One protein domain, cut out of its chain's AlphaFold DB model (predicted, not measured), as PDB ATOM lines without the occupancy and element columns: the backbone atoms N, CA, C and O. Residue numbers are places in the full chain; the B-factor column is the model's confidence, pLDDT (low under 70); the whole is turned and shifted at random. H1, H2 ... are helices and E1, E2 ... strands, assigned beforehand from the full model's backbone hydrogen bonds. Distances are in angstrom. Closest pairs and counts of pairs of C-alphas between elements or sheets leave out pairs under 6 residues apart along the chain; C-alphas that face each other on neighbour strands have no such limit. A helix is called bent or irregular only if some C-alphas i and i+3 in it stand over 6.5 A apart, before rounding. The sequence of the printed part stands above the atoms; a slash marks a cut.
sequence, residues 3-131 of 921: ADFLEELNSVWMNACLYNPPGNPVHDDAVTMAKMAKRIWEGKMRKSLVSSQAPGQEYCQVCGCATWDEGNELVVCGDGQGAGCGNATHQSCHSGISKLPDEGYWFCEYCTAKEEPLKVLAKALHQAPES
ATOM      1  N   ALA A   3      31.206   7.148  82.584       64.38
ATOM      2  CA  ALA A   3      32.494   7.462  81.984       64.38
ATOM      3  C   ALA A   3      32.833   8.946  82.206       64.38
ATOM      4  O   ALA A   3      33.783   9.202  82.936       64.38
ATOM      5  N   ASP A   4      31.985   9.894  81.777       73.56
ATOM      6  CA  ASP A   4      32.172  11.338  82.061       73.56
ATOM      7  C   ASP A   4      32.490  11.632  83.543       73.56
ATOM      8  O   ASP A   4      33.395  12.396  83.860       73.56
ATOM      9  N   PHE A   5      31.805  10.953  84.476       80.50
ATOM     10  CA  PHE A   5      32.065  11.081  85.916       80.50
ATOM     11  C   PHE A   5      33.496  10.678  86.325       80.50
ATOM     12  O   PHE A   5      34.039  11.232  87.279       80.50
ATOM     13  N   LEU A   6      34.127   9.715  85.641       74.94
ATOM     14  CA  LEU A   6      35.545   9.412  85.856       74.94
ATOM     15  C   LEU A   6      36.460  10.499  85.305       74.94
ATOM     16  O   LEU A   6      37.492  10.747  85.916       74.94
ATOM     17  N   GLU A   7      36.132  11.100  84.167       77.38
ATOM     18  CA  GLU A   7      36.952  12.141  83.544       77.38
ATOM     19  C   GLU A   7      36.896  13.447  84.333       77.38
ATOM     20  O   GLU A   7      37.953  13.968  84.688       77.38
ATOM     21  N   GLU A   8      35.706  13.886  84.756       87.94
ATOM     22  CA  GLU A   8      35.541  14.967  85.737       87.94
ATOM     23  C   GLU A   8      36.386  14.696  86.992       87.94
ATOM     24  O   GLU A   8      37.221  15.511  87.390       87.94
ATOM     25  N   LEU A   9      36.227  13.514  87.594       86.31
ATOM     26  CA  LEU A   9      36.903  13.150  88.838       86.31
ATOM     27  C   LEU A   9      38.431  13.002  88.670       86.31
ATOM     28  O   LEU A   9      39.191  13.366  89.570       86.31
ATOM     29  N   ASN A  10      38.894  12.527  87.511       84.50
ATOM     30  CA  ASN A  10      40.310  12.462  87.160       84.50
ATOM     31  C   ASN A  10      40.888  13.858  86.897       84.50
ATOM     32  O   ASN A  10      42.003  14.134  87.339       84.50
ATOM     33  N   SER A  11      40.128  14.760  86.266       89.81
ATOM     34  CA  SER A  11      40.524  16.158  86.067       89.81
ATOM     35  C   SER A  11      40.758  16.864  87.406       89.81
ATOM     36  O   SER A  11      41.757  17.564  87.560       89.81
ATOM     37  N   VAL A  12      39.923  16.600  88.421       94.12
ATOM     38  CA  VAL A  12      40.088  17.148  89.777       94.12
ATOM     39  C   VAL A  12      41.416  16.707  90.400       94.12
ATOM     40  O   VAL A  12      42.135  17.546  90.947       94.12
ATOM     41  N   TRP A  13      41.794  15.427  90.294       94.12
ATOM     42  CA  TRP A  13      43.090  14.966  90.815       94.12
ATOM     43  C   TRP A  13      44.273  15.445  89.976       94.12
ATOM     44  O   TRP A  13      45.289  15.827  90.549       94.12
ATOM     45  N   MET A  14      44.157  15.460  88.646       91.25
ATOM     46  CA  MET A  14      45.215  15.963  87.767       91.25
ATOM     47  C   MET A  14      45.479  17.447  88.029       91.25
ATOM     48  O   MET A  14      46.627  17.821  88.247       91.25
ATOM     49  N   ASN A  15      44.434  18.269  88.139       96.19
ATOM     50  CA  ASN A  15      44.552  19.676  88.520       96.19
ATOM     51  C   ASN A  15      45.173  19.830  89.916       96.19
ATOM     52  O   ASN A  15      46.112  20.608  90.082       96.19
ATOM     53  N   ALA A  16      44.736  19.049  90.911       97.00
ATOM     54  CA  ALA A  16      45.347  19.073  92.240       97.00
ATOM     55  C   ALA A  16      46.854  18.738  92.205       97.00
ATOM     56  O   ALA A  16      47.633  19.417  92.874       97.00
ATOM     57  N   CYS A  17      47.273  17.765  91.392       96.12
ATOM     58  CA  CYS A  17      48.678  17.389  91.195       96.12
ATOM     59  C   CYS A  17      49.485  18.376  90.329       96.12
ATOM     60  O   CYS A  17      50.705  18.422  90.458       96.12
ATOM     61  N   LEU A  18      48.837  19.151  89.454       95.50
ATOM     62  CA  LEU A  18      49.478  20.191  88.638       95.50
ATOM     63  C   LEU A  18      49.736  21.467  89.450       95.50
ATOM     64  O   LEU A  18      50.824  22.033  89.373       95.50
ATOM     65  N   TYR A  19      48.765  21.900  90.263       98.00
ATOM     66  CA  TYR A  19      48.898  23.097  91.103       98.00
ATOM     67  C   TYR A  19      49.756  22.881  92.360       98.00
ATOM     68  O   TYR A  19      50.303  23.844  92.897       98.00
ATOM     69  N   ASN A  20      49.881  21.644  92.852       97.56
ATOM     70  CA  ASN A  20      50.616  21.337  94.080       97.56
ATOM     71  C   ASN A  20      51.847  20.469  93.767       97.56
ATOM     72  O   ASN A  20      51.684  19.360  93.264       97.56
ATOM     73  N   PRO A  21      53.079  20.914  94.084       95.50
ATOM     74  CA  PRO A  21      54.279  20.135  93.792       95.50
ATOM     75  C   PRO A  21      54.364  18.859  94.655       95.50
ATOM     76  O   PRO A  21      53.854  18.850  95.780       95.50
ATOM     77  N   PRO A  22      55.056  17.799  94.190       96.25
ATOM     78  CA  PRO A  22      55.225  16.559  94.948       96.25
ATOM     79  C   PRO A  22      55.768  16.773  96.367       96.25
ATOM     80  O   PRO A  22      56.751  17.493  96.560       96.25
ATOM     81  N   GLY A  23      55.145  16.131  97.361       94.25
ATOM     82  CA  GLY A  23      55.437  16.342  98.786       94.25
ATOM     83  C   GLY A  23      54.630  17.467  99.452       94.25
ATOM     84  O   GLY A  23      54.734  17.655 100.664       94.25
ATOM     85  N   ASN A  24      53.795  18.194  98.703       98.06
ATOM     86  CA  ASN A  24      52.668  18.935  99.272       98.06
ATOM     87  C   ASN A  24      51.559  17.929  99.660       98.06
ATOM     88  O   ASN A  24      51.199  17.097  98.821       98.06
ATOM     89  N   PRO A  25      50.969  18.002 100.872       97.69
ATOM     90  CA  PRO A  25      49.884  17.109 101.286       97.69
ATOM     91  C   PRO A  25      48.730  17.001 100.280       97.69
ATOM     92  O   PRO A  25      48.241  15.903 100.048       97.69
ATOM     93  N   VAL A  26      48.347  18.098  99.615       96.62
ATOM     94  CA  VAL A  26      47.244  18.111  98.634       96.62
ATOM     95  C   VAL A  26      47.568  17.268  97.395       96.62
ATOM     96  O   VAL A  26      46.697  16.564  96.885       96.62
ATOM     97  N   HIS A  27      48.823  17.287  96.932       96.88
ATOM     98  CA  HIS A  27      49.295  16.417  95.851       96.88
ATOM     99  C   HIS A  27      49.268  14.947  96.291       96.88
ATOM    100  O   HIS A  27      48.745  14.083  95.586       96.88
ATOM    101  N   ASP A  28      49.801  14.651  97.477       95.50
ATOM    102  CA  ASP A  28      49.934  13.275  97.961       95.50
ATOM    103  C   ASP A  28      48.566  12.647  98.310       95.50
ATOM    104  O   ASP A  28      48.349  11.453  98.052       95.50
ATOM    105  N   ASP A  29      47.610  13.450  98.787       96.69
ATOM    106  CA  ASP A  29      46.206  13.070  98.971       96.69
ATOM    107  C   ASP A  29      45.489  12.868  97.628       96.69
ATOM    108  O   ASP A  29      44.829  11.843  97.451       96.69
ATOM    109  N   ALA A  30      45.658  13.760  96.641       95.69
ATOM    110  CA  ALA A  30      45.077  13.589  95.302       95.69
ATOM    111  C   ALA A  30      45.577  12.302  94.621       95.69
ATOM    112  O   ALA A  30      44.781  11.479  94.155       95.69
ATOM    113  N   VAL A  31      46.890  12.053  94.668       93.44
ATOM    114  CA  VAL A  31      47.517  10.803  94.211       93.44
ATOM    115  C   VAL A  31      46.971   9.582  94.967       93.44
ATOM    116  O   VAL A  31      46.823   8.501  94.384       93.44
ATOM    117  N   THR A  32      46.665   9.712  96.259       94.88
ATOM    118  CA  THR A  32      46.100   8.625  97.079       94.88
ATOM    119  C   THR A  32      44.631   8.355  96.744       94.88
ATOM    120  O   THR A  32      44.244   7.189  96.606       94.88
ATOM    121  N   MET A  33      43.838   9.403  96.526       92.94
ATOM    122  CA  MET A  33      42.430   9.328  96.129       92.94
ATOM    123  C   MET A  33      42.272   8.719  94.733       92.94
ATOM    124  O   MET A  33      41.506   7.764  94.584       92.94
ATOM    125  N   ALA A  34      43.083   9.136  93.755       89.44
ATOM    126  CA  ALA A  34      43.136   8.514  92.430       89.44
ATOM    127  C   ALA A  34      43.443   7.003  92.515       89.44
ATOM    128  O   ALA A  34      42.745   6.164  91.935       89.44
ATOM    129  N   LYS A  35      44.433   6.616  93.337       88.88
ATOM    130  CA  LYS A  35      44.764   5.203  93.612       88.88
ATOM    131  C   LYS A  35      43.652   4.453  94.352       88.88
ATOM    132  O   LYS A  35      43.594   3.226  94.262       88.88
ATOM    133  N   MET A  36      42.802   5.117  95.135       87.38
ATOM    134  CA  MET A  36      41.631   4.492  95.766       87.38
ATOM    135  C   MET A  36      40.498   4.290  94.761       87.38
ATOM    136  O   MET A  36      39.991   3.174  94.649       87.38
ATOM    137  N   ALA A  37      40.157   5.317  93.986       83.94
ATOM    138  CA  ALA A  37      39.104   5.247  92.983       83.94
ATOM    139  C   ALA A  37      39.402   4.220  91.884       83.94
ATOM    140  O   ALA A  37      38.535   3.397  91.595       83.94
ATOM    141  N   LYS A  38      40.639   4.165  91.368       81.06
ATOM    142  CA  LYS A  38      41.053   3.137  90.396       81.06
ATOM    143  C   LYS A  38      40.800   1.714  90.915       81.06
ATOM    144  O   LYS A  38      40.162   0.920  90.234       81.06
ATOM    145  N   ARG A  39      41.179   1.419  92.167       82.69
ATOM    146  CA  ARG A  39      40.907   0.111  92.804       82.69
ATOM    147  C   ARG A  39      39.410  -0.165  92.996       82.69
ATOM    148  O   ARG A  39      38.976  -1.310  92.874       82.69
ATOM    149  N   ILE A  40      38.611   0.861  93.302       80.75
ATOM    150  CA  ILE A  40      37.147   0.740  93.405       80.75
ATOM    151  C   ILE A  40      36.537   0.438  92.027       80.75
ATOM    152  O   ILE A  40      35.652  -0.414  91.933       80.75
ATOM    153  N   TRP A  41      37.030   1.081  90.968       74.81
ATOM    154  CA  TRP A  41      36.588   0.863  89.594       74.81
ATOM    155  C   TRP A  41      36.940  -0.539  89.086       74.81
ATOM    156  O   TRP A  41      36.038  -1.294  88.717       74.81
ATOM    157  N   GLU A  42      38.215  -0.929  89.168       75.12
ATOM    158  CA  GLU A  42      38.718  -2.265  88.809       75.12
ATOM    159  C   GLU A  42      37.942  -3.390  89.527       75.12
ATOM    160  O   GLU A  42      37.714  -4.460  88.956       75.12
ATOM    161  N   GLY A  43      37.496  -3.147  90.768       74.81
ATOM    162  CA  GLY A  43      36.705  -4.092  91.561       74.81
ATOM    163  C   GLY A  43      35.194  -4.116  91.272       74.81
ATOM    164  O   GLY A  43      34.569  -5.176  91.429       74.81
ATOM    165  N   LYS A  44      34.598  -2.980  90.873       68.56
ATOM    166  CA  LYS A  44      33.149  -2.828  90.614       68.56
ATOM    167  C   LYS A  44      32.796  -2.890  89.125       68.56
ATOM    168  O   LYS A  44      32.025  -3.757  88.719       68.56
ATOM    169  N   MET A  45      33.342  -1.987  88.312       60.69
ATOM    170  CA  MET A  45      32.873  -1.749  86.941       60.69
ATOM    171  C   MET A  45      33.303  -2.817  85.941       60.69
ATOM    172  O   MET A  45      32.550  -3.102  85.010       60.69
ATOM    173  N   ARG A  46      34.405  -3.528  86.211       59.31
ATOM    174  CA  ARG A  46      34.816  -4.730  85.458       59.31
ATOM    175  C   ARG A  46      33.767  -5.864  85.476       59.31
ATOM    176  O   ARG A  46      33.918  -6.854  84.770       59.31
ATOM    177  N   LYS A  47      32.706  -5.739  86.286       55.25
ATOM    178  CA  LYS A  47      31.542  -6.645  86.338       55.25
ATOM    179  C   LYS A  47      30.243  -6.029  85.798       55.25
ATOM    180  O   LYS A  47      29.240  -6.730  85.762       55.25
ATOM    181  N   SER A  48      30.241  -4.741  85.444       46.25
ATOM    182  CA  SER A  48      29.024  -3.953  85.180       46.25
ATOM    183  C   SER A  48      28.986  -3.297  83.797       46.25
ATOM    184  O   SER A  48      27.901  -3.112  83.260       46.25
ATOM    185  N   LEU A  49      30.134  -2.948  83.203       50.84
ATOM    186  CA  LEU A  49      30.171  -2.234  81.913       50.84
ATOM    187  C   LEU A  49      29.764  -3.086  80.703       50.84
ATOM    188  O   LEU A  49      29.432  -2.537  79.661       50.84
ATOM    189  N   VAL A  50      29.690  -4.412  80.864       47.75
ATOM    190  CA  VAL A  50      29.267  -5.365  79.819       47.75
ATOM    191  C   VAL A  50      27.826  -5.110  79.324       47.75
ATOM    192  O   VAL A  50      27.438  -5.647  78.291       47.75
ATOM    193  N   SER A  51      27.027  -4.303  80.036       37.78
ATOM    194  CA  SER A  51      25.609  -4.056  79.725       37.78
ATOM    195  C   SER A  51      25.196  -2.585  79.573       37.78
ATOM    196  O   SER A  51      24.014  -2.339  79.346       37.78
ATOM    197  N   SER A  52      26.095  -1.605  79.731       39.78
ATOM    198  CA  SER A  52      25.714  -0.183  79.628       39.78
ATOM    199  C   SER A  52      26.899   0.759  79.363       39.78
ATOM    200  O   SER A  52      27.506   1.288  80.298       39.78
ATOM    201  N   GLN A  53      27.161   1.036  78.088       45.94
ATOM    202  CA  GLN A  53      27.765   2.293  77.635       45.94
ATOM    203  C   GLN A  53      26.792   2.975  76.668       45.94
ATOM    204  O   GLN A  53      26.051   2.302  75.953       45.94
ATOM    205  N   ALA A  54      26.772   4.308  76.679       40.62
ATOM    206  CA  ALA A  54      26.187   5.073  75.584       40.62
ATOM    207  C   ALA A  54      27.174   5.054  74.400       40.62
ATOM    208  O   ALA A  54      28.385   5.028  74.647       40.62
ATOM    209  N   PRO A  55      26.704   5.063  73.140       39.91
ATOM    210  CA  PRO A  55      27.597   5.208  71.993       39.91
ATOM    211  C   PRO A  55      28.373   6.535  72.084       39.91
ATOM    212  O   PRO A  55      27.827   7.539  72.536       39.91
ATOM    213  N   GLY A  56      29.646   6.525  71.670       47.19
ATOM    214  CA  GLY A  56      30.510   7.716  71.650       47.19
ATOM    215  C   GLY A  56      31.295   8.022  72.937       47.19
ATOM    216  O   GLY A  56      31.806   9.126  73.071       47.19
ATOM    217  N   GLN A  57      31.402   7.091  73.896       52.38
ATOM    218  CA  GLN A  57      32.220   7.266  75.111       52.38
ATOM    219  C   GLN A  57      33.387   6.265  75.149       52.38
ATOM    220  O   GLN A  57      33.267   5.134  75.631       52.38
ATOM    221  N   GLU A  58      34.531   6.710  74.636       62.44
ATOM    222  CA  GLU A  58      35.741   5.925  74.356       62.44
ATOM    223  C   GLU A  58      36.567   5.625  75.619       62.44
ATOM    224  O   GLU A  58      37.637   6.171  75.862       62.44
ATOM    225  N   TYR A  59      36.049   4.752  76.483       69.38
ATOM    226  CA  TYR A  59      36.692   4.404  77.753       69.38
ATOM    227  C   TYR A  59      37.012   2.916  77.783       69.38
ATOM    228  O   TYR A  59      36.114   2.091  77.591       69.38
ATOM    229  N   CYS A  60      38.261   2.548  78.095       77.44
ATOM    230  CA  CYS A  60      38.638   1.142  78.183       77.44
ATOM    231  C   CYS A  60      37.850   0.434  79.294       77.44
ATOM    232  O   CYS A  60      38.135   0.600  80.484       77.44
ATOM    233  N   GLN A  61      36.918  -0.447  78.921       73.81
ATOM    234  CA  GLN A  61      36.072  -1.154  79.892       73.81
ATOM    235  C   GLN A  61      36.849  -2.037  80.887       73.81
ATOM    236  O   GLN A  61      36.346  -2.352  81.968       73.81
ATOM    237  N   VAL A  62      38.071  -2.456  80.538       72.62
ATOM    238  CA  VAL A  62      38.899  -3.351  81.362       72.62
ATOM    239  C   VAL A  62      39.547  -2.611  82.537       72.62
ATOM    240  O   VAL A  62      39.624  -3.178  83.630       72.62
ATOM    241  N   CYS A  63      40.008  -1.371  82.328       73.56
ATOM    242  CA  CYS A  63      40.787  -0.603  83.310       73.56
ATOM    243  C   CYS A  63      40.106   0.695  83.791       73.56
ATOM    244  O   CYS A  63      40.415   1.155  84.889       73.56
ATOM    245  N   GLY A  64      39.172   1.255  83.015       69.00
ATOM    246  CA  GLY A  64      38.477   2.519  83.287       69.00
ATOM    247  C   GLY A  64      39.134   3.782  82.736       69.00
ATOM    248  O   GLY A  64      38.545   4.848  82.853       69.00
ATOM    249  N   CYS A  65      40.328   3.692  82.152       70.62
ATOM    250  CA  CYS A  65      41.011   4.853  81.591       70.62
ATOM    251  C   CYS A  65      40.459   5.197  80.194       70.62
ATOM    252  O   CYS A  65      40.292   4.304  79.361       70.62
ATOM    253  N   ALA A  66      40.232   6.488  79.945       64.38
ATOM    254  CA  ALA A  66      39.876   7.045  78.635       64.38
ATOM    255  C   ALA A  66      41.096   7.385  77.759       64.38
ATOM    256  O   ALA A  66      40.948   7.756  76.604       64.38
ATOM    257  N   THR A  67      42.311   7.336  78.315       60.91
ATOM    258  CA  THR A  67      43.457   8.004  77.695       60.91
ATOM    259  C   THR A  67      43.917   7.329  76.406       60.91
ATOM    260  O   THR A  67      44.381   6.187  76.410       60.91
ATOM    261  N   TRP A  68      43.855   8.103  75.323       56.00
ATOM    262  CA  TRP A  68      44.556   7.907  74.057       56.00
ATOM    263  C   TRP A  68      46.069   8.211  74.202       56.00
ATOM    264  O   TRP A  68      46.633   8.988  73.434       56.00
ATOM    265  N   ASP A  69      46.739   7.651  75.219       56.03
ATOM    266  CA  ASP A  69      48.204   7.771  75.336       56.03
ATOM    267  C   ASP A  69      48.882   6.937  74.230       56.03
ATOM    268  O   ASP A  69      48.391   5.859  73.890       56.03
ATOM    269  N   GLU A  70      50.051   7.353  73.726       55.09
ATOM    270  CA  GLU A  70      50.829   6.546  72.767       55.09
ATOM    271  C   GLU A  70      51.118   5.134  73.329       55.09
ATOM    272  O   GLU A  70      51.744   4.979  74.385       55.09
ATOM    273  N   GLY A  71      50.672   4.079  72.634       58.75
ATOM    274  CA  GLY A  71      50.774   2.692  73.108       58.75
ATOM    275  C   GLY A  71      49.689   2.248  74.109       58.75
ATOM    276  O   GLY A  71      49.721   1.099  74.562       58.75
ATOM    277  N   ASN A  72      48.724   3.114  74.423       65.62
ATOM    278  CA  ASN A  72      47.411   2.784  74.987       65.62
ATOM    279  C   ASN A  72      46.306   3.168  73.981       65.62
ATOM    280  O   ASN A  72      45.298   3.765  74.348       65.62
ATOM    281  N   GLU A  73      46.469   2.815  72.706       75.12
ATOM    282  CA  GLU A  73      45.398   2.975  71.719       75.12
ATOM    283  C   GLU A  73      44.150   2.164  72.118       75.12
ATOM    284  O   GLU A  73      44.238   1.019  72.592       75.12
ATOM    285  N   LEU A  74      42.974   2.770  71.938       77.00
ATOM    286  CA  LEU A  74      41.678   2.135  72.148       77.00
ATOM    287  C   LEU A  74      41.245   1.411  70.868       77.00
ATOM    288  O   LEU A  74      41.140   2.012  69.808       77.00
ATOM    289  N   VAL A  75      40.950   0.116  70.986       79.69
ATOM    290  CA  VAL A  75      40.262  -0.664  69.950       79.69
ATOM    291  C   VAL A  75      38.789  -0.820  70.327       79.69
ATOM    292  O   VAL A  75      38.459  -1.185  71.461       79.69
ATOM    293  N   VAL A  76      37.897  -0.521  69.382       82.44
ATOM    294  CA  VAL A  76      36.438  -0.529  69.562       82.44
ATOM    295  C   VAL A  76      35.847  -1.815  68.981       82.44
ATOM    296  O   VAL A  76      36.155  -2.215  67.860       82.44
ATOM    297  N   CYS A  77      35.027  -2.519  69.765       83.75
ATOM    298  CA  CYS A  77      34.548  -3.847  69.386       83.75
ATOM    299  C   CYS A  77      33.535  -3.804  68.228       83.75
ATOM    300  O   CYS A  77      32.393  -3.381  68.421       83.75
ATOM    301  N   GLY A  78      33.922  -4.386  67.090       79.25
ATOM    302  CA  GLY A  78      33.160  -4.495  65.842       79.25
ATOM    303  C   GLY A  78      32.967  -3.170  65.113       79.25
ATOM    304  O   GLY A  78      32.037  -3.049  64.313       79.25
ATOM    305  N   ASP A  79      33.830  -2.195  65.398       76.12
ATOM    306  CA  ASP A  79      33.972  -1.001  64.573       76.12
ATOM    307  C   ASP A  79      34.277  -1.389  63.114       76.12
ATOM    308  O   ASP A  79      34.858  -2.445  62.854       76.12
ATOM    309  N   GLY A  80      33.794  -0.593  62.164       63.81
ATOM    310  CA  GLY A  80      33.811  -0.896  60.729       63.81
ATOM    311  C   GLY A  80      32.798  -1.948  60.237       63.81
ATOM    312  O   GLY A  80      32.533  -1.986  59.039       63.81
ATOM    313  N   GLN A  81      32.186  -2.762  61.112       59.72
ATOM    314  CA  GLN A  81      31.202  -3.790  60.705       59.72
ATOM    315  C   GLN A  81      29.842  -3.738  61.427       59.72
ATOM    316  O   GLN A  81      28.918  -4.446  61.033       59.72
ATOM    317  N   GLY A  82      29.690  -2.951  62.498       61.09
ATOM    318  CA  GLY A  82      28.415  -2.758  63.213       61.09
ATOM    319  C   GLY A  82      27.889  -3.976  63.998       61.09
ATOM    320  O   GLY A  82      26.943  -3.845  64.770       61.09
ATOM    321  N   ALA A  83      28.506  -5.152  63.849       72.31
ATOM    322  CA  ALA A  83      28.110  -6.400  64.512       72.31
ATOM    323  C   ALA A  83      28.684  -6.575  65.936       72.31
ATOM    324  O   ALA A  83      28.319  -7.511  66.655       72.31
ATOM    325  N   GLY A  84      29.616  -5.712  66.352       78.62
ATOM    326  CA  GLY A  84      30.189  -5.746  67.697       78.62
ATOM    327  C   GLY A  84      29.350  -5.008  68.735       78.62
ATOM    328  O   GLY A  84      28.290  -4.462  68.458       78.62
ATOM    329  N   CYS A  85      29.830  -5.002  69.977       79.75
ATOM    330  CA  CYS A  85      29.142  -4.336  71.084       79.75
ATOM    331  C   CYS A  85      29.484  -2.843  71.234       79.75
ATOM    332  O   CYS A  85      28.972  -2.218  72.155       79.75
ATOM    333  N   GLY A  86      30.367  -2.279  70.400       80.31
ATOM    334  CA  GLY A  86      30.846  -0.895  70.541       80.31
ATOM    335  C   GLY A  86      31.755  -0.660  71.758       80.31
ATOM    336  O   GLY A  86      32.211   0.454  71.987       80.31
ATOM    337  N   ASN A  87      32.048  -1.701  72.545       80.56
ATOM    338  CA  ASN A  87      32.879  -1.601  73.740       80.56
ATOM    339  C   ASN A  87      34.327  -1.239  73.366       80.56
ATOM    340  O   ASN A  87      35.014  -2.039  72.724       80.56
ATOM    341  N   ALA A  88      34.809  -0.085  73.828       81.06
ATOM    342  CA  ALA A  88      36.210   0.308  73.712       81.06
ATOM    343  C   ALA A  88      37.092  -0.435  74.735       81.06
ATOM    344  O   ALA A  88      36.741  -0.575  75.915       81.06
ATOM    345  N   THR A  89      38.273  -0.898  74.317       79.62
ATOM    346  CA  THR A  89      39.312  -1.415  75.223       79.62
ATOM    347  C   THR A  89      40.706  -1.016  74.760       79.62
ATOM    348  O   THR A  89      40.979  -1.033  73.568       79.62
ATOM    349  N   HIS A  90      41.614  -0.698  75.684       82.69
ATOM    350  CA  HIS A  90      43.024  -0.513  75.347       82.69
ATOM    351  C   HIS A  90      43.611  -1.812  74.810       82.69
ATOM    352  O   HIS A  90      43.470  -2.855  75.458       82.69
ATOM    353  N   GLN A  91      44.345  -1.736  73.699       77.19
ATOM    354  CA  GLN A  91      45.078  -2.875  73.140       77.19
ATOM    355  C   GLN A  91      45.968  -3.543  74.209       77.19
ATOM    356  O   GLN A  91      45.969  -4.764  74.363       77.19
ATOM    357  N   SER A  92      46.645  -2.724  75.024       76.81
ATOM    358  CA  SER A  92      47.500  -3.137  76.145       76.81
ATOM    359  C   SER A  92      46.751  -3.845  77.286       76.81
ATOM    360  O   SER A  92      47.340  -4.658  78.003       76.81
ATOM    361  N   CYS A  93      45.452  -3.574  77.457       76.69
ATOM    362  CA  CYS A  93      44.607  -4.214  78.467       76.69
ATOM    363  C   CYS A  93      43.979  -5.532  77.987       76.69
ATOM    364  O   CYS A  93      43.480  -6.294  78.821       76.69
ATOM    365  N   HIS A  94      44.008  -5.826  76.683       72.25
ATOM    366  CA  HIS A  94      43.512  -7.090  76.153       72.25
ATOM    367  C   HIS A  94      44.601  -8.170  76.197       72.25
ATOM    368  O   HIS A  94      45.587  -8.133  75.459       72.25
ATOM    369  N   SER A  95      44.423  -9.172  77.061       57.19
ATOM    370  CA  SER A  95      45.423 -10.211  77.338       57.19
ATOM    371  C   SER A  95      45.625 -11.196  76.178       57.19
ATOM    372  O   SER A  95      45.154 -12.328  76.221       57.19
ATOM    373  N   GLY A  96      46.368 -10.768  75.156       57.56
ATOM    374  CA  GLY A  96      46.771 -11.584  74.004       57.56
ATOM    375  C   GLY A  96      47.115 -10.788  72.740       57.56
ATOM    376  O   GLY A  96      47.750 -11.333  71.842       57.56
ATOM    377  N   ILE A  97      46.738  -9.507  72.669       55.62
ATOM    378  CA  ILE A  97      46.835  -8.679  71.458       55.62
ATOM    379  C   ILE A  97      48.218  -8.004  71.397       55.62
ATOM    380  O   ILE A  97      48.383  -6.825  71.684       55.62
ATOM    381  N   SER A  98      49.250  -8.793  71.074       52.97
ATOM    382  CA  SER A  98      50.643  -8.327  70.909       52.97
ATOM    383  C   SER A  98      50.957  -7.739  69.523       52.97
ATOM    384  O   SER A  98      52.065  -7.251  69.292       52.97
ATOM    385  N   LYS A  99      49.980  -7.786  68.618       55.28
ATOM    386  CA  LYS A  99      49.891  -7.078  67.338       55.28
ATOM    387  C   LYS A  99      48.516  -6.413  67.285       55.28
ATOM    388  O   LYS A  99      47.586  -6.949  67.882       55.28
ATOM    389  N   LEU A 100      48.350  -5.326  66.534       57.78
ATOM    390  CA  LEU A 100      47.019  -4.990  66.007       57.78
ATOM    391  C   LEU A 100      46.522  -6.189  65.168       57.78
ATOM    392  O   LEU A 100      47.364  -6.898  64.609       57.78
ATOM    393  N   PRO A 101      45.210  -6.480  65.100       58.69
ATOM    394  CA  PRO A 101      44.723  -7.448  64.125       58.69
ATOM    395  C   PRO A 101      45.155  -6.970  62.735       58.69
ATOM    396  O   PRO A 101      44.865  -5.837  62.362       58.69
ATOM    397  N   ASP A 102      45.909  -7.803  62.014       52.03
ATOM    398  CA  ASP A 102      46.436  -7.445  60.697       52.03
ATOM    399  C   ASP A 102      45.227  -7.266  59.739       52.03
ATOM    400  O   ASP A 102      44.614  -8.249  59.326       52.03
ATOM    401  N   GLU A 103      44.835  -6.008  59.487       49.91
ATOM    402  CA  GLU A 103      43.753  -5.541  58.587       49.91
ATOM    403  C   GLU A 103      42.312  -6.028  58.891       49.91
ATOM    404  O   GLU A 103      41.397  -5.801  58.103       49.91
ATOM    405  N   GLY A 104      42.066  -6.650  60.052       60.00
ATOM    406  CA  GLY A 104      40.764  -7.241  60.407       60.00
ATOM    407  C   GLY A 104      39.987  -6.530  61.524       60.00
ATOM    408  O   GLY A 104      40.564  -6.127  62.536       60.00
ATOM    409  N   TYR A 105      38.654  -6.470  61.388       70.50
ATOM    410  CA  TYR A 105      37.728  -5.966  62.415       70.50
ATOM    411  C   TYR A 105      37.953  -6.642  63.777       70.50
ATOM    412  O   TYR A 105      38.007  -7.872  63.885       70.50
ATOM    413  N   TRP A 106      38.066  -5.847  64.843       77.44
ATOM    414  CA  TRP A 106      38.369  -6.370  66.173       77.44
ATOM    415  C   TRP A 106      37.112  -6.718  66.981       77.44
ATOM    416  O   TRP A 106      36.241  -5.876  67.177       77.44
ATOM    417  N   PHE A 107      37.053  -7.925  67.557       78.50
ATOM    418  CA  PHE A 107      35.974  -8.346  68.459       78.50
ATOM    419  C   PHE A 107      36.504  -8.747  69.841       78.50
ATOM    420  O   PHE A 107      37.320  -9.662  69.962       78.50
ATOM    421  N   CYS A 108      35.984  -8.109  70.895       78.38
ATOM    422  CA  CYS A 108      36.288  -8.444  72.288       78.38
ATOM    423  C   CYS A 108      35.836  -9.868  72.647       78.38
ATOM    424  O   CYS A 108      34.877 -10.362  72.054       78.38
ATOM    425  N   GLU A 109      36.455 -10.492  73.662       75.75
ATOM    426  CA  GLU A 109      36.169 -11.880  74.094       75.75
ATOM    427  C   GLU A 109      34.665 -12.201  74.216       75.75
ATOM    428  O   GLU A 109      34.226 -13.301  73.885       75.75
ATOM    429  N   TYR A 110      33.853 -11.235  74.661       75.19
ATOM    430  CA  TYR A 110      32.402 -11.392  74.804       75.19
ATOM    431  C   TYR A 110      31.650 -11.460  73.462       75.19
ATOM    432  O   TYR A 110      30.645 -12.167  73.363       75.19
ATOM    433  N   CYS A 111      32.122 -10.761  72.427       76.94
ATOM    434  CA  CYS A 111      31.590 -10.873  71.068       76.94
ATOM    435  C   CYS A 111      32.198 -12.060  70.313       76.94
ATOM    436  O   CYS A 111      31.444 -12.797  69.681       76.94
ATOM    437  N   THR A 112      33.500 -12.341  70.452       72.12
ATOM    438  CA  THR A 112      34.100 -13.549  69.852       72.12
ATOM    439  C   THR A 112      33.410 -14.818  70.363       72.12
ATOM    440  O   THR A 112      33.108 -15.703  69.570       72.12
ATOM    441  N   ALA A 113      33.037 -14.875  71.647       61.69
ATOM    442  CA  ALA A 113      32.267 -15.984  72.225       61.69
ATOM    443  C   ALA A 113      30.805 -16.095  71.726       61.69
ATOM    444  O   ALA A 113      30.175 -17.134  71.929       61.69
ATOM    445  N   LYS A 114      30.246 -15.060  71.077       61.47
ATOM    446  CA  LYS A 114      28.946 -15.130  70.373       61.47
ATOM    447  C   LYS A 114      29.098 -15.631  68.938       61.47
ATOM    448  O   LYS A 114      28.216 -16.329  68.445       61.47
ATOM    449  N   GLU A 115      30.215 -15.311  68.291       58.09
ATOM    450  CA  GLU A 115      30.539 -15.803  66.953       58.09
ATOM    451  C   GLU A 115      31.096 -17.227  66.947       58.09
ATOM    452  O   GLU A 115      30.892 -17.947  65.974       58.09
ATOM    453  N   GLU A 116      31.800 -17.662  67.996       54.69
ATOM    454  CA  GLU A 116      32.391 -19.005  68.072       54.69
ATOM    455  C   GLU A 116      31.364 -20.125  67.810       54.69
ATOM    456  O   GLU A 116      31.658 -21.004  67.000       54.69
ATOM    457  N   PRO A 117      30.136 -20.089  68.371       51.03
ATOM    458  CA  PRO A 117      29.056 -21.003  67.996       51.03
ATOM    459  C   PRO A 117      28.713 -20.993  66.500       51.03
ATOM    460  O   PRO A 117      28.492 -22.060  65.932       51.03
ATOM    461  N   LEU A 118      28.706 -19.824  65.846       55.22
ATOM    462  CA  LEU A 118      28.433 -19.693  64.409       55.22
ATOM    463  C   LEU A 118      29.610 -20.193  63.564       55.22
ATOM    464  O   LEU A 118      29.400 -20.909  62.592       55.22
ATOM    465  N   LYS A 119      30.851 -19.905  63.967       56.34
ATOM    466  CA  LYS A 119      32.076 -20.376  63.301       56.34
ATOM    467  C   LYS A 119      32.263 -21.891  63.477       56.34
ATOM    468  O   LYS A 119      32.705 -22.568  62.550       56.34
ATOM    469  N   VAL A 120      31.840 -22.461  64.610       59.59
ATOM    470  CA  VAL A 120      31.744 -23.916  64.829       59.59
ATOM    471  C   VAL A 120      30.602 -24.535  64.015       59.59
ATOM    472  O   VAL A 120      30.809 -25.595  63.430       59.59
ATOM    473  N   LEU A 121      29.434 -23.888  63.921       54.91
ATOM    474  CA  LEU A 121      28.306 -24.364  63.109       54.91
ATOM    475  C   LEU A 121      28.639 -24.346  61.610       54.91
ATOM    476  O   LEU A 121      28.465 -25.360  60.943       54.91
ATOM    477  N   ALA A 122      29.192 -23.244  61.100       54.72
ATOM    478  CA  ALA A 122      29.674 -23.126  59.728       54.72
ATOM    479  C   ALA A 122      30.738 -24.189  59.427       54.72
ATOM    480  O   ALA A 122      30.647 -24.884  58.419       54.72
ATOM    481  N   LYS A 123      31.691 -24.411  60.341       59.69
ATOM    482  CA  LYS A 123      32.690 -25.482  60.211       59.69
ATOM    483  C   LYS A 123      32.076 -26.885  60.252       59.69
ATOM    484  O   LYS A 123      32.564 -27.755  59.542       59.69
ATOM    485  N   ALA A 124      31.021 -27.113  61.035       60.28
ATOM    486  CA  ALA A 124      30.302 -28.388  61.069       60.28
ATOM    487  C   ALA A 124      29.502 -28.635  59.778       60.28
ATOM    488  O   ALA A 124      29.523 -29.749  59.263       60.28
ATOM    489  N   LEU A 125      28.875 -27.597  59.212       54.66
ATOM    490  CA  LEU A 125      28.229 -27.634  57.894       54.66
ATOM    491  C   LEU A 125      29.258 -27.891  56.780       54.66
ATOM    492  O   LEU A 125      29.058 -28.760  55.939       54.66
ATOM    493  N   HIS A 126      30.414 -27.226  56.829       56.31
ATOM    494  CA  HIS A 126      31.516 -27.445  55.887       56.31
ATOM    495  C   HIS A 126      32.199 -28.821  56.063       56.31
ATOM    496  O   HIS A 126      32.897 -29.292  55.166       56.31
ATOM    497  N   GLN A 127      31.983 -29.488  57.205       55.41
ATOM    498  CA  GLN A 127      32.392 -30.868  57.502       55.41
ATOM    499  C   GLN A 127      31.242 -31.885  57.349       55.41
ATOM    500  O   GLN A 127      31.380 -33.033  57.777       55.41
ATOM    501  N   ALA A 128      30.121 -31.500  56.725       57.59
ATOM    502  CA  ALA A 128      29.074 -32.438  56.331       57.59
ATOM    503  C   ALA A 128      29.643 -33.532  55.399       57.59
ATOM    504  O   ALA A 128      30.540 -33.259  54.598       57.59
ATOM    505  N   PRO A 129      29.134 -34.779  55.456       55.19
ATOM    506  CA  PRO A 129      29.751 -35.927  54.778       55.19
ATOM    507  C   PRO A 129      29.844 -35.796  53.247       55.19
ATOM    508  O   PRO A 129      30.637 -36.495  52.614       55.19
ATOM    509  N   GLU A 130      29.069 -34.895  52.647       59.09
ATOM    510  CA  GLU A 130      29.084 -34.601  51.214       59.09
ATOM    511  C   GLU A 130      30.359 -33.855  50.783       59.09
ATOM    512  O   GLU A 130      30.955 -34.214  49.763       59.09
ATOM    513  N   SER A 131      30.866 -32.908  51.587       50.16
ATOM    514  CA  SER A 131      32.149 -32.243  51.301       50.16
ATOM    515  C   SER A 131      33.317 -33.224  51.430       50.16
ATOM    516  O   SER A 131      34.238 -33.224  50.607       50.16
TER     517      SER A 131
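This is residues 3 to 131 of the 921 residues of the protein "Hypothetical protein" of Symbiodinium sp. KB8 (UniProt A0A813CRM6). A tiny strand hairpin, E1 and E2, sits in the middle among long loops, with a helical hairpin, H1 and H2, reaching out at one end of the long axis and the single helix H3 at the other. H1 and H2 make a narrow V, joined where H1 ends and H2 begins, and residues 116 to 131, of which 116 to 126 belong to H3, stick out as a free arm. The printed part has 129 residues with three named helices and two named strands, in the order H1, H2, E1, E2, H3; the sheet E1 - E2 is antiparallel. The class is mostly helix, though under half of the residues, 63 of 129, are in named elements. The whole is loose, with a radius of gyration of the C-alphas of 19.6 A, and spans 76 by 27 by 23 A.

Start at the hairpin of E1, residues 74 to 76, and E2, residues 88 to 90, antiparallel at 146 degrees. Here N 75 and O 89 are 2.8 A apart and N 89 and O 75 are 2.9 A apart, both within hydrogen-bond range. Next look at the helical hairpin of H1, residues 4 to 19, and H2, residues 25 to 47. They touch, H1 with residues 10 to 17 alone and H2 with residues 26 to 34 alone; their closest C-alphas, of Cys 17 and His 27, are 4.8 A apart. They run opposite ways at a shallow tilt of 21 degrees. H3, residues 109 to 126, touches no helix and is apart from E1. H1 is apart from both strands. Every O i to N i+4 pair is within hydrogen-bond range in H1, against 16 of 19 in H2 and 11 of 14 in H3.

Find C-alpha 74 at (41.678, 2.135, 72.148), where E1 begins; E1 and E2 have three residues each. H1 begins at C-alpha 4, (32.172, 11.338, 82.061), and runs 22.4 A. H2 runs 33.5 A, with a kink of 29 degrees near residue 41. It is neither bent nor irregular, but only just: C-alphas 43 and 46 are 6.4 A apart. H3 runs 24.4 A to C-alpha 126 at (31.516, -27.445, 55.887), with a kink of 28 degrees near residue 116. It too is neither bent nor irregular, but only just: C-alphas 114 and 117 are 6.3 A apart.

The two C-alphas farthest apart, of Asn 24 and Glu 130, are 75.7 A apart. Without residues 116 to 131 the body spans 52 by 27 by 23 A. The printed part has no cut. The link from H1 to H2 is tight; those from H2 to E1, E1 to E2 and E2 to H3 are long. Look in the B-factor column for pLDDT: its mean over the printed part is 71.6, and 57 residues are under 70, among them 44 to 59, 95 to 104 and 113 to 131.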